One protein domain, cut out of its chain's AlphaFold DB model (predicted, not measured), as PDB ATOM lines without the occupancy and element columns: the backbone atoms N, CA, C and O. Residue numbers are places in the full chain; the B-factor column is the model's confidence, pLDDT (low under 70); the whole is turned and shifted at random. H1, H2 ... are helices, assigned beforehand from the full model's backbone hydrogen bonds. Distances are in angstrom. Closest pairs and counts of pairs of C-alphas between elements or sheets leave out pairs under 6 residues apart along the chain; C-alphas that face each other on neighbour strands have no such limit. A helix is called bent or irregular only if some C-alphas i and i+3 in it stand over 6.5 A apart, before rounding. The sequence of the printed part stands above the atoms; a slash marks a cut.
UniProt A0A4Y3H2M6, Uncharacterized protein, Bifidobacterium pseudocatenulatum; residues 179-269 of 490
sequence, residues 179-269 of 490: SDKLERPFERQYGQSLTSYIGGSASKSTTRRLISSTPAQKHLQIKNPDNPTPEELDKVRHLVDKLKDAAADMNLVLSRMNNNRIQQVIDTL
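What this domain is: This is residues 179 to 269 of the 490 residues of an uncharacterized protein of Bifidobacterium pseudocatenulatum (UniProt A0A4Y3H2M6). One long helix, H5, runs along one side of a compact set of five shorter helices, in the direction of the longest axis of the whole. Under it sit two groups: H1, H2 and H3, a trio set crosswise to one another, and H4 and H6, a pair side by side. The printed part has 91 residues with six named helices, H1 to H6 in order along the chain, and no named strand; the class is all helix. It is compact, with a radius of gyration of the C-alphas of 12.0 A, and spans 33 by 26 by 17 A.

Where its parts are: H5, residues 230 to 249, is 28.6 A long, from C-alpha 230 at (121.341, 96.116, 114.108) to C-alpha 249 at (101.163, 78.341, 123.749). H1, residues 179 to 190, is 15.4 A long and begins with C-alpha 179 at (119.352, 93.614, 129.280). It is irregular, but only just: C-alphas 181 and 184 are 6.8 A apart. H2 is residues 194 to 199, 8.8 A. H3, residues 201 to 211, is 15.4 A long and irregular, with C-alphas 202 and 205 7.7 A apart. H4 is residues 214 to 220, 10.1 A. H6, residues 259 to 269, is 15.5 A long and ends with C-alpha 269 at (114.413, 78.184, 116.711).

How they stand to each other: H5 touches H4 with residues 232 to 239 alone, at a steep tilt of 52 degrees, opposite ways; the closest C-alphas, of Lys 235 and Leu 220, are 6.4 A apart. With residues 239 to 246 alone it touches H6, only just about perpendicular at 70.4 degrees, closest at the C-alphas of Leu 243 and Val 265, 6.7 A. H5 and H1 only just touch, with 3 pairs of C-alphas within 8 A, closest at Leu 233 and Phe 186, 6.4 A. H2 is close to H5 but not clearly touching, at a shallow tilt of 14 degrees, the same way; the closest C-alphas, of Ile 198 and Val 240, are 6.8 A apart. H4 and H6 touch at a shallow tilt of 24 degrees, the same way, with the C-alphas of Pro 215 and Gln 263 closest at 5.5 A. H1 and H2 touch about perpendicular, at 89 degrees, closest at the C-alphas of Glu 183 and Leu 194, 5.0 A. H2 and H3 touch, closest at the C-alphas of Thr 195 and Lys 204, 5.4 A. H1 touches H3 with residues 179 to 180 alone, closest at the C-alphas of Ser 179 and Arg 208, 5.6 A. H1 and H2 are each apart from H4 and H6. In H2, H4, H5 and H6 every O i to N i+4 pair is within hydrogen-bond range; in H1 6 of 8 are, in H3 5 of 7.

The domain as a whole: The two C-alphas farthest apart, of Asn 227 and Asn 251, are 34.7 A apart. The printed part has no cut and no long link. Mean pLDDT of the printed part is 85.7; residues 201 to 202, 248 and 251 to 252 are under 70.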
ATOM      1  N   SER A 179     120.509  93.009 129.946       90.06
ATOM      2  CA  SER A 179     119.352  93.614 129.280       90.06
ATOM      3  C   SER A 179     119.201  95.118 129.525       90.06
ATOM      4  O   SER A 179     118.667  95.800 128.662       90.06
ATOM      5  N   ASP A 180     119.669  95.645 130.666       89.88
ATOM      6  CA  ASP A 180     119.583  97.084 130.978       89.88
ATOM      7  C   ASP A 180     120.463  97.914 130.022       89.88
ATOM      8  O   ASP A 180     120.126  99.053 129.701       89.88
ATOM      9  N   LYS A 181     121.571  97.332 129.535       92.06
ATOM     10  CA  LYS A 181     122.445  97.932 128.513       92.06
ATOM     11  C   LYS A 181     121.768  97.988 127.139       92.06
ATOM     12  O   LYS A 181     121.876  98.999 126.450       92.06
ATOM     13  N   LEU A 182     121.017  96.938 126.785       93.19
ATOM     14  CA  LEU A 182     120.314  96.814 125.502       93.19
ATOM     15  C   LEU A 182     119.113  97.764 125.351       93.19
ATOM     16  O   LEU A 182     118.699  98.005 124.222       93.19
ATOM     17  N   GLU A 183     118.588  98.351 126.436       91.44
ATOM     18  CA  GLU A 183     117.434  99.267 126.387       91.44
ATOM     19  C   GLU A 183     117.643 100.434 125.399       91.44
ATOM     20  O   GLU A 183     116.813 100.646 124.519       91.44
ATOM     21  N   ARG A 184     118.771 101.160 125.496       91.88
ATOM     22  CA  ARG A 184     119.060 102.347 124.659       91.88
ATOM     23  C   ARG A 184     119.441 102.028 123.203       91.88
ATOM     24  O   ARG A 184     119.120 102.829 122.325       91.88
ATOM     25  N   PRO A 185     120.190 100.955 122.887       92.50
ATOM     26  CA  PRO A 185     120.343 100.491 121.509       92.50
ATOM     27  C   PRO A 185     119.009 100.056 120.881       92.50
ATOM     28  O   PRO A 185     118.681 100.529 119.797       92.50
ATOM     29  N   PHE A 186     118.207  99.250 121.587       93.88
ATOM     30  CA  PHE A 186     116.915  98.755 121.097       93.88
ATOM     31  C   PHE A 186     115.920  99.904 120.845       93.88
ATOM     32  O   PHE A 186     115.296  99.967 119.788       93.88
ATOM     33  N   GLU A 187     115.852 100.878 121.757       91.44
ATOM     34  CA  GLU A 187     115.021 102.081 121.611       91.44
ATOM     35  C   GLU A 187     115.392 102.935 120.393       91.44
ATOM     36  O   GLU A 187     114.504 103.433 119.702       91.44
ATOM     37  N   ARG A 188     116.687 103.049 120.071       91.75
ATOM     38  CA  ARG A 188     117.159 103.777 118.880       91.75
ATOM     39  C   ARG A 188     116.807 103.088 117.559       91.75
ATOM     40  O   ARG A 188     116.696 103.786 116.559       91.75
ATOM     41  N   GLN A 189     116.632 101.764 117.543       93.06
ATOM     42  CA  GLN A 189     116.283 101.006 116.332       93.06
ATOM     43  C   GLN A 189     114.767 100.848 116.143       93.06
ATOM     44  O   GLN A 189     114.284 100.952 115.021       93.06
ATOM     45  N   TYR A 190     114.011 100.627 117.224       88.56
ATOM     46  CA  TYR A 190     112.579 100.292 117.154       88.56
ATOM     47  C   TYR A 190     111.641 101.370 117.717       88.56
ATOM     48  O   TYR A 190     110.425 101.181 117.741       88.56
ATOM     49  N   GLY A 191     112.174 102.498 118.194       87.06
ATOM     50  CA  GLY A 191     111.380 103.619 118.708       87.06
ATOM     51  C   GLY A 191     110.659 103.353 120.035       87.06
ATOM     52  O   GLY A 191     109.783 104.134 120.401       87.06
ATOM     53  N   GLN A 192     111.003 102.265 120.731       88.44
ATOM     54  CA  GLN A 192     110.578 101.944 122.095       88.44
ATOM     55  C   GLN A 192     111.636 101.076 122.791       88.44
ATOM     56  O   GLN A 192     112.296 100.267 122.140       88.44
ATOM     57  N   SER A 193     111.790 101.211 124.108       91.38
ATOM     58  CA  SER A 193     112.741 100.409 124.897       91.38
ATOM     59  C   SER A 193     112.433  98.901 124.899       91.38
ATOM     60  O   SER A 193     111.293  98.472 124.708       91.38
ATOM     61  N   LEU A 194     113.451  98.074 125.160       90.06
ATOM     62  CA  LEU A 194     113.333  96.610 125.220       90.06
ATOM     63  C   LEU A 194     112.357  96.167 126.324       90.06
ATOM     64  O   LEU A 194     111.549  95.260 126.123       90.06
ATOM     65  N   THR A 195     112.370  96.846 127.473       87.75
ATOM     66  CA  THR A 195     111.380  96.640 128.537       87.75
ATOM     67  C   THR A 195     109.970  97.049 128.107       87.75
ATOM     68  O   THR A 195     109.022  96.342 128.449       87.75
ATOM     69  N   SER A 196     109.808  98.120 127.318       82.38
ATOM     70  CA  SER A 196     108.507  98.454 126.717       82.38
ATOM     71  C   SER A 196     108.009  97.314 125.827       82.38
ATOM     72  O   SER A 196     106.913  96.800 126.046       82.38
ATOM     73  N   TYR A 197     108.864  96.838 124.918       85.62
ATOM     74  CA  TYR A 197     108.545  95.801 123.935       85.62
ATOM     75  C   TYR A 197     108.204  94.425 124.537       85.62
ATOM     76  O   TYR A 197     107.466  93.639 123.940       85.62
ATOM     77  N   ILE A 198     108.739  94.126 125.725       81.44
ATOM     78  CA  ILE A 198     108.453  92.901 126.490       81.44
ATOM     79  C   ILE A 198     107.154  93.017 127.306       81.44
ATOM     80  O   ILE A 198     106.532  91.994 127.599       81.44
ATOM     81  N   GLY A 199     106.727  94.229 127.676       72.00
ATOM     82  CA  GLY A 199     105.466  94.446 128.394       72.00
ATOM     83  C   GLY A 199     105.423  95.706 129.262       72.00
ATOM     84  O   GLY A 199     105.043  95.620 130.434       72.00
ATOM     85  N   GLY A 200     105.833  96.856 128.727       70.44
ATOM     86  CA  GLY A 200     105.792  98.151 129.415       70.44
ATOM     87  C   GLY A 200     106.810  98.316 130.554       70.44
ATOM     88  O   GLY A 200     107.482  97.380 130.985       70.44
ATOM     89  N   SER A 201     106.895  99.529 131.109       47.62
ATOM     90  CA  SER A 201     107.858  99.905 132.167       47.62
ATOM     91  C   SER A 201     107.821  99.011 133.420       47.62
ATOM     92  O   SER A 201     108.847  98.810 134.072       47.62
ATOM     93  N   ALA A 202     106.669  98.407 133.732       52.97
ATOM     94  CA  ALA A 202     106.514  97.446 134.826       52.97
ATOM     95  C   ALA A 202     107.250  96.105 134.597       52.97
ATOM     96  O   ALA A 202     107.465  95.347 135.548       52.97
ATOM     97  N   SER A 203     107.653  95.800 133.360       72.31
ATOM     98  CA  SER A 203     108.242  94.511 132.983       72.31
ATOM     99  C   SER A 203     109.756  94.418 133.154       72.31
ATOM    100  O   SER A 203     110.295  93.342 132.916       72.31
ATOM    101  N   LYS A 204     110.459  95.445 133.657       81.50
ATOM    102  CA  LYS A 204     111.936  95.438 133.786       81.50
ATOM    103  C   LYS A 204     112.504  94.194 134.494       81.50
ATOM    104  O   LYS A 204     113.533  93.645 134.099       81.50
ATOM    105  N   SER A 205     111.810  93.692 135.519       78.31
ATOM    106  CA  SER A 205     112.194  92.448 136.214       78.31
ATOM    107  C   SER A 205     112.006  91.173 135.367       78.31
ATOM    108  O   SER A 205     112.752  90.207 135.542       78.31
ATOM    109  N   THR A 206     111.055  91.179 134.430       81.69
ATOM    110  CA  THR A 206     110.834  90.143 133.408       81.69
ATOM    111  C   THR A 206     111.876  90.260 132.296       81.69
ATOM    112  O   THR A 206     112.528  89.265 131.999       81.69
ATOM    113  N   THR A 207     112.120  91.463 131.761       89.19
ATOM    114  CA  THR A 207     113.162  91.761 130.756       89.19
ATOM    115  C   THR A 207     114.512  91.184 131.160       89.19
ATOM    116  O   THR A 207     115.124  90.416 130.418       89.19
ATOM    117  N   ARG A 208     114.929  91.462 132.400       89.31
ATOM    118  CA  ARG A 208     116.156  90.914 132.986       89.31
ATOM    119  C   ARG A 208     116.117  89.395 133.131       89.31
ATOM    120  O   ARG A 208     117.103  88.747 132.799       89.31
ATOM    121  N   ARG A 209     115.001  88.812 133.588       88.31
ATOM    122  CA  ARG A 209     114.852  87.350 133.725       88.31
ATOM    123  C   ARG A 209     114.958  86.619 132.388       88.31
ATOM    124  O   ARG A 209     115.544  85.548 132.362       88.31
ATOM    125  N   LEU A 210     114.388  87.173 131.321       91.12
ATOM    126  CA  LEU A 210     114.423  86.579 129.986       91.12
ATOM    127  C   LEU A 210     115.798  86.794 129.343       91.12
ATOM    128  O   LEU A 210     116.546  85.841 129.129       91.12
ATOM    129  N   ILE A 211     116.158  88.054 129.095       94.31
ATOM    130  CA  ILE A 211     117.268  88.432 128.211       94.31
ATOM    131  C   ILE A 211     118.628  88.375 128.915       94.31
ATOM    132  O   ILE A 211     119.628  88.071 128.275       94.31
ATOM    133  N   SER A 212     118.684  88.564 130.240       91.81
ATOM    134  CA  SER A 212     119.914  88.315 131.018       91.81
ATOM    135  C   SER A 212     120.025  86.868 131.528       91.81
ATOM    136  O   SER A 212     120.886  86.585 132.363       91.81
ATOM    137  N   SER A 213     119.195  85.929 131.055       92.06
ATOM    138  CA  SER A 213     119.362  84.501 131.372       92.06
ATOM    139  C   SER A 213     120.583  83.897 130.665       92.06
ATOM    140  O   SER A 213     121.010  84.377 129.614       92.06
ATOM    141  N   THR A 214     121.154  82.824 131.223       91.62
ATOM    142  CA  THR A 214     122.278  82.110 130.591       91.62
ATOM    143  C   THR A 214     121.921  81.519 129.215       91.62
ATOM    144  O   THR A 214     122.751  81.656 128.319       91.62
ATOM    145  N   PRO A 215     120.731  80.912 128.994       92.19
ATOM    146  CA  PRO A 215     120.311  80.471 127.661       92.19
ATOM    147  C   PRO A 215     120.218  81.625 126.655       92.19
ATOM    148  O   PRO A 215     120.852  81.564 125.604       92.19
ATOM    149  N   ALA A 216     119.520  82.717 126.998       92.38
ATOM    150  CA  ALA A 216     119.357  83.857 126.091       92.38
ATOM    151  C   ALA A 216     120.704  84.484 125.701       92.38
ATOM    152  O   ALA A 216     120.965  84.677 124.518       92.38
ATOM    153  N   GLN A 217     121.601  84.727 126.662       93.50
ATOM    154  CA  GLN A 217     122.936  85.258 126.360       93.50
ATOM    155  C   GLN A 217     123.768  84.312 125.468       93.50
ATOM    156  O   GLN A 217     124.498  84.789 124.598       93.50
ATOM    157  N   LYS A 218     123.635  82.985 125.627       91.25
ATOM    158  CA  LYS A 218     124.307  81.989 124.770       91.25
ATOM    159  C   LYS A 218     123.778  81.953 123.333       91.25
ATOM    160  O   LYS A 218     124.577  81.742 122.427       91.25
ATOM    161  N   HIS A 219     122.477  82.143 123.122       91.81
ATOM    162  CA  HIS A 219     121.879  82.192 121.781       91.81
ATOM    163  C   HIS A 219     122.142  83.540 121.088       91.81
ATOM    164  O   HIS A 219     122.544  83.577 119.928       91.81
ATOM    165  N   LEU A 220     122.004  84.656 121.815       92.69
ATOM    166  CA  LEU A 220     122.198  86.005 121.270       92.69
ATOM    167  C   LEU A 220     123.666  86.317 120.922       92.69
ATOM    168  O   LEU A 220     123.920  87.024 119.952       92.69
ATOM    169  N   GLN A 221     124.626  85.797 121.701       91.44
ATOM    170  CA  GLN A 221     126.085  85.917 121.493       91.44
ATOM    171  C   GLN A 221     126.657  87.351 121.430       91.44
ATOM    172  O   GLN A 221     127.818  87.533 121.056       91.44
ATOM    173  N   ILE A 222     125.880  88.357 121.847       91.62
ATOM    174  CA  ILE A 222     126.246  89.780 121.788       91.62
ATOM    175  C   ILE A 222     127.469  90.061 122.663       91.62
ATOM    176  O   ILE A 222     127.393  90.028 123.893       91.62
ATOM    177  N   LYS A 223     128.600  90.378 122.023       84.56
ATOM    178  CA  LYS A 223     129.883  90.607 122.716       84.56
ATOM    179  C   LYS A 223     129.987  91.992 123.350       84.56
ATOM    180  O   LYS A 223     130.704  92.148 124.334       84.56
ATOM    181  N   ASN A 224     129.287  92.986 122.800       88.62
ATOM    182  CA  ASN A 224     129.275  94.359 123.300       88.62
ATOM    183  C   ASN A 224     127.831  94.875 123.471       88.62
ATOM    184  O   ASN A 224     127.346  95.628 122.630       88.62
ATOM    185  N   PRO A 225     127.119  94.494 124.548       85.94
ATOM    186  CA  PRO A 225     125.726  94.898 124.764       85.94
ATOM    187  C   PRO A 225     125.523  96.404 125.007       85.94
ATOM    188  O   PRO A 225     124.384  96.862 125.001       85.94
ATOM    189  N   ASP A 226     126.589  97.188 125.200       82.19
ATOM    190  CA  ASP A 226     126.521  98.654 125.250       82.19
ATOM    191  C   ASP A 226     126.466  99.287 123.842       82.19
ATOM    192  O   ASP A 226     125.959 100.400 123.679       82.19
ATOM    193  N   ASN A 227     126.950  98.576 122.815       89.00
ATOM    194  CA  ASN A 227     126.866  98.965 121.405       89.00
ATOM    195  C   ASN A 227     126.740  97.725 120.484       89.00
ATOM    196  O   ASN A 227     127.703  97.390 119.782       89.00
ATOM    197  N   PRO A 228     125.580  97.038 120.495       91.62
ATOM    198  CA  PRO A 228     125.291  95.922 119.596       91.62
ATOM    199  C   PRO A 228     125.061  96.397 118.153       91.62
ATOM    200  O   PRO A 228     124.760  97.572 117.918       91.62
ATOM    201  N   THR A 229     125.169  95.483 117.188       93.00
ATOM    202  CA  THR A 229     124.812  95.750 115.781       93.00
ATOM    203  C   THR A 229     123.289  95.692 115.551       93.00
ATOM    204  O   THR A 229     122.562  95.143 116.388       93.00
ATOM    205  N   PRO A 230     122.766  96.219 114.424       91.56
ATOM    206  CA  PRO A 230     121.341  96.116 114.108       91.56
ATOM    207  C   PRO A 230     120.839  94.670 114.014       91.56
ATOM    208  O   PRO A 230     119.749  94.360 114.487       91.56
ATOM    209  N   GLU A 231     121.665  93.767 113.483       90.88
ATOM    210  CA  GLU A 231     121.365  92.340 113.336       90.88
ATOM    211  C   GLU A 231     121.405  91.607 114.689       90.88
ATOM    212  O   GLU A 231     120.629  90.682 114.929       90.88
ATOM    213  N   GLU A 232     122.282  92.028 115.607       91.88
ATOM    214  CA  GLU A 232     122.262  91.574 117.001       91.88
ATOM    215  C   GLU A 232     120.970  92.011 117.714       91.88
ATOM    216  O   GLU A 232     120.390  91.232 118.472       91.88
ATOM    217  N   LEU A 233     120.471  93.221 117.442       92.25
ATOM    218  CA  LEU A 233     119.204  93.712 117.990       92.25
ATOM    219  C   LEU A 233     117.972  93.047 117.358       92.25
ATOM    220  O   LEU A 233     116.986  92.829 118.064       92.25
ATOM    221  N   ASP A 234     118.003  92.678 116.077       91.19
ATOM    222  CA  ASP A 234     116.940  91.874 115.454       91.19
ATOM    223  C   ASP A 234     116.882  90.451 116.030       91.19
ATOM    224  O   ASP A 234     115.787  89.938 116.264       91.19
ATOM    225  N   LYS A 235     118.021  89.847 116.406       92.88
ATOM    226  CA  LYS A 235     118.027  88.598 117.194       92.88
ATOM    227  C   LYS A 235     117.387  88.773 118.573       92.88
ATOM    228  O   LYS A 235     116.632  87.903 119.003       92.88
ATOM    229  N   VAL A 236     117.643  89.891 119.266       94.00
ATOM    230  CA  VAL A 236     116.979  90.201 120.552       94.00
ATOM    231  C   VAL A 236     115.467  90.310 120.362       94.00
ATOM    232  O   VAL A 236     114.720  89.727 121.145       94.00
ATOM    233  N   ARG A 237     115.017  91.013 119.316       92.06
ATOM    234  CA  ARG A 237     113.597  91.165 118.978       92.06
ATOM    235  C   ARG A 237     112.942  89.814 118.681       92.06
ATOM    236  O   ARG A 237     111.983  89.448 119.352       92.06
ATOM    237  N   HIS A 238     113.531  89.031 117.777       90.88
ATOM    238  CA  HIS A 238     113.033  87.708 117.399       90.88
ATOM    239  C   HIS A 238     112.948  86.748 118.596       90.88
ATOM    240  O   HIS A 238     111.933  86.076 118.776       90.88
ATOM    241  N   LEU A 239     113.966  86.725 119.467       92.38
ATOM    242  CA  LEU A 239     113.937  85.922 120.692       92.38
ATOM    243  C   LEU A 239     112.842  86.393 121.661       92.38
ATOM    244  O   LEU A 239     112.178  85.557 122.269       92.38
ATOM    245  N   VAL A 240     112.619  87.706 121.814       92.62
ATOM    246  CA  VAL A 240     111.508  88.227 122.629       92.62
ATOM    247  C   VAL A 240     110.165  87.749 122.089       92.62
ATOM    248  O   VAL A 240     109.345  87.277 122.873       92.62
ATOM    249  N   ASP A 241     109.941  87.842 120.781       87.06
ATOM    250  CA  ASP A 241     108.658  87.471 120.187       87.06
ATOM    251  C   ASP A 241     108.411  85.965 120.286       87.06
ATOM    252  O   ASP A 241     107.348  85.545 120.729       87.06
ATOM    253  N   LYS A 242     109.433  85.138 120.060       89.44
ATOM    254  CA  LYS A 242     109.314  83.683 120.226       89.44
ATOM    255  C   LYS A 242     109.153  83.253 121.687       89.44
ATOM    256  O   LYS A 242     108.515  82.239 121.964       89.44
ATOM    257  N   LEU A 243     109.644  84.051 122.640       88.69
ATOM    258  CA  LEU A 243     109.324  83.889 124.061       88.69
ATOM    259  C   LEU A 243     107.894  84.346 124.408       88.69
ATOM    260  O   LEU A 243     107.335  83.792 125.354       88.69
ATOM    261  N   LYS A 244     107.292  85.304 123.679       85.50
ATOM    262  CA  LYS A 244     105.857  85.652 123.799       85.50
ATOM    263  C   LYS A 244     104.991  84.513 123.262       85.50
ATOM    264  O   LYS A 244     104.145  84.031 124.010       85.50
ATOM    265  N   ASP A 245     105.258  84.057 122.035       80.25
ATOM    266  CA  ASP A 245     104.549  82.959 121.363       80.25
ATOM    267  C   ASP A 245     104.500  81.717 122.266       80.25
ATOM    268  O   ASP A 245     103.437  81.294 122.713       80.25
ATOM    269  N   ALA A 246     105.669  81.208 122.660       77.62
ATOM    270  CA  ALA A 246     105.764  80.010 123.486       77.62
ATOM    271  C   ALA A 246     105.194  80.190 124.905       77.62
ATOM    272  O   ALA A 246     104.776  79.218 125.535       77.62
ATOM    273  N   ALA A 247     105.165  81.416 125.441       74.38
ATOM    274  CA  ALA A 247     104.477  81.683 126.699       74.38
ATOM    275  C   ALA A 247     102.950  81.618 126.520       74.38
ATOM    276  O   ALA A 247     102.281  81.038 127.375       74.38
ATOM    277  N   ALA A 248     102.405  82.125 125.409       67.50
ATOM    278  CA  ALA A 248     100.990  81.986 125.071       67.50
ATOM    279  C   ALA A 248     100.602  80.513 124.836       67.50
ATOM    280  O   ALA A 248      99.666  80.036 125.478       67.50
ATOM    281  N   ASP A 249     101.376  79.771 124.035       72.00
ATOM    282  CA  ASP A 249     101.163  78.341 123.749       72.00
ATOM    283  C   ASP A 249     101.147  77.481 125.025       72.00
ATOM    284  O   ASP A 249     100.320  76.583 125.187       72.00
ATOM    285  N   MET A 250     102.041  77.770 125.979       71.00
ATOM    286  CA  MET A 250     102.087  77.082 127.275       71.00
ATOM    287  C   MET A 250     101.031  77.578 128.285       71.00
ATOM    288  O   MET A 250     100.999  77.082 129.415       71.00
ATOM    289  N   ASN A 251     100.200  78.565 127.927       63.47
ATOM    290  CA  ASN A 251      99.293  79.301 128.819       63.47
ATOM    291  C   ASN A 251     100.008  79.841 130.081       63.47
ATOM    292  O   ASN A 251      99.631  79.605 131.235       63.47
ATOM    293  N   LEU A 252     101.114  80.552 129.852       67.19
ATOM    294  CA  LEU A 252     101.985  81.147 130.856       67.19
ATOM    295  C   LEU A 252     102.127  82.654 130.641       67.19
ATOM    296  O   LEU A 252     102.321  83.151 129.541       67.19
ATOM    297  N   VAL A 253     102.178  83.403 131.740       75.69
ATOM    298  CA  VAL A 253     102.730  84.764 131.708       75.69
ATOM    299  C   VAL A 253     104.248  84.663 131.526       75.69
ATOM    300  O   VAL A 253     104.871  83.867 132.227       75.69
ATOM    301  N   LEU A 254     104.863  85.518 130.694       75.88
ATOM    302  CA  LEU A 254     106.327  85.608 130.489       75.88
ATOM    303  C   LEU A 254     107.155  85.550 131.788       75.88
ATOM    304  O   LEU A 254     108.221  84.944 131.844       75.88
ATOM    305  N   SER A 255     106.646  86.131 132.878       75.06
ATOM    306  CA  SER A 255     107.292  86.100 134.197       75.06
ATOM    307  C   SER A 255     107.409  84.696 134.827       75.06
ATOM    308  O   SER A 255     108.145  84.541 135.803       75.06
ATOM    309  N   ARG A 256     106.737  83.675 134.273       76.00
ATOM    310  CA  ARG A 256     106.826  82.246 134.631       76.00
ATOM    311  C   ARG A 256     107.743  81.428 133.704       76.00
ATOM    312  O   ARG A 256     107.857  80.212 133.893       76.00
ATOM    313  N   MET A 257     108.408  82.065 132.739       81.44
ATOM    314  CA  MET A 257     109.516  81.446 132.013       81.44
ATOM    315  C   MET A 257     110.704  81.248 132.963       81.44
ATOM    316  O   MET A 257     111.062  82.135 133.743       81.44
ATOM    317  N   ASN A 258     111.295  80.058 132.908       86.38
ATOM    318  CA  ASN A 258     112.519  79.686 133.613       86.38
ATOM    319  C   ASN A 258     113.589  79.292 132.582       86.38
ATOM    320  O   ASN A 258     113.273  79.129 131.406       86.38
ATOM    321  N   ASN A 259     114.843  79.122 133.010       88.62
ATOM    322  CA  ASN A 259     115.947  78.830 132.086       88.62
ATOM    323  C   ASN A 259     115.669  77.605 131.196       88.62
ATOM    324  O   ASN A 259     115.981  77.649 130.014       88.62
ATOM    325  N   ASN A 260     115.030  76.557 131.726       87.31
ATOM    326  CA  ASN A 260     114.697  75.353 130.960       87.31
ATOM    327  C   ASN A 260     113.702  75.657 129.826       87.31
ATOM    328  O   ASN A 260     113.925  75.221 128.704       87.31
ATOM    329  N   ARG A 261     112.650  76.447 130.087       89.31
ATOM    330  CA  ARG A 261     111.691  76.881 129.055       89.31
ATOM    331  C   ARG A 261     112.310  77.838 128.042       89.31
ATOM    332  O   ARG A 261     112.009  77.738 126.864       89.31
ATOM    333  N   ILE A 262     113.180  78.749 128.485       90.44
ATOM    334  CA  ILE A 262     113.901  79.659 127.580       90.44
ATOM    335  C   ILE A 262     114.825  78.853 126.653       90.44
ATOM    336  O   ILE A 262     114.873  79.139 125.464       90.44
ATOM    337  N   GLN A 263     115.501  77.824 127.179       91.44
ATOM    338  CA  GLN A 263     116.305  76.901 126.376       91.44
ATOM    339  C   GLN A 263     115.428  76.126 125.381       91.44
ATOM    340  O   GLN A 263     115.711  76.187 124.200       91.44
ATOM    341  N   GLN A 264     114.312  75.528 125.816       88.62
ATOM    342  CA  GLN A 264     113.380  74.821 124.919       88.62
ATOM    343  C   GLN A 264     112.883  75.691 123.754       88.62
ATOM    344  O   GLN A 264     112.779  75.202 122.634       88.62
ATOM    345  N   VAL A 265     112.595  76.975 123.999       89.62
ATOM    346  CA  VAL A 265     112.250  77.919 122.923       89.62
ATOM    347  C   VAL A 265     113.420  78.091 121.956       89.62
ATOM    348  O   VAL A 265     113.221  77.903 120.761       89.62
ATOM    349  N   ILE A 266     114.624  78.382 122.460       90.69
ATOM    350  CA  ILE A 266     115.859  78.504 121.661       90.69
ATOM    351  C   ILE A 266     116.108  77.252 120.809       90.69
ATOM    352  O   ILE A 266     116.310  77.378 119.604       90.69
ATOM    353  N   ASP A 267     116.014  76.064 121.410       87.56
ATOM    354  CA  ASP A 267     116.205  74.782 120.726       87.56
ATOM    355  C   ASP A 267     115.244  74.666 119.520       87.56
ATOM    356  O   ASP A 267     115.653  74.291 118.425       87.56
ATOM    357  N   THR A 268     113.981  75.097 119.666       82.19
ATOM    358  CA  THR A 268     113.000  75.096 118.559       82.19
ATOM    359  C   THR A 268     113.154  76.212 117.517       82.19
ATOM    360  O   THR A 268     112.426  76.200 116.518       82.19
ATOM    361  N   LEU A 269     114.059  77.177 117.721       77.62
ATOM    362  CA  LEU A 269     114.413  78.184 116.711       77.62
ATOM    363  C   LEU A 269     115.538  77.685 115.814       77.62
ATOM    364  O   LEU A 269     115.446  77.803 114.591       77.62
TER     365      LEU A 269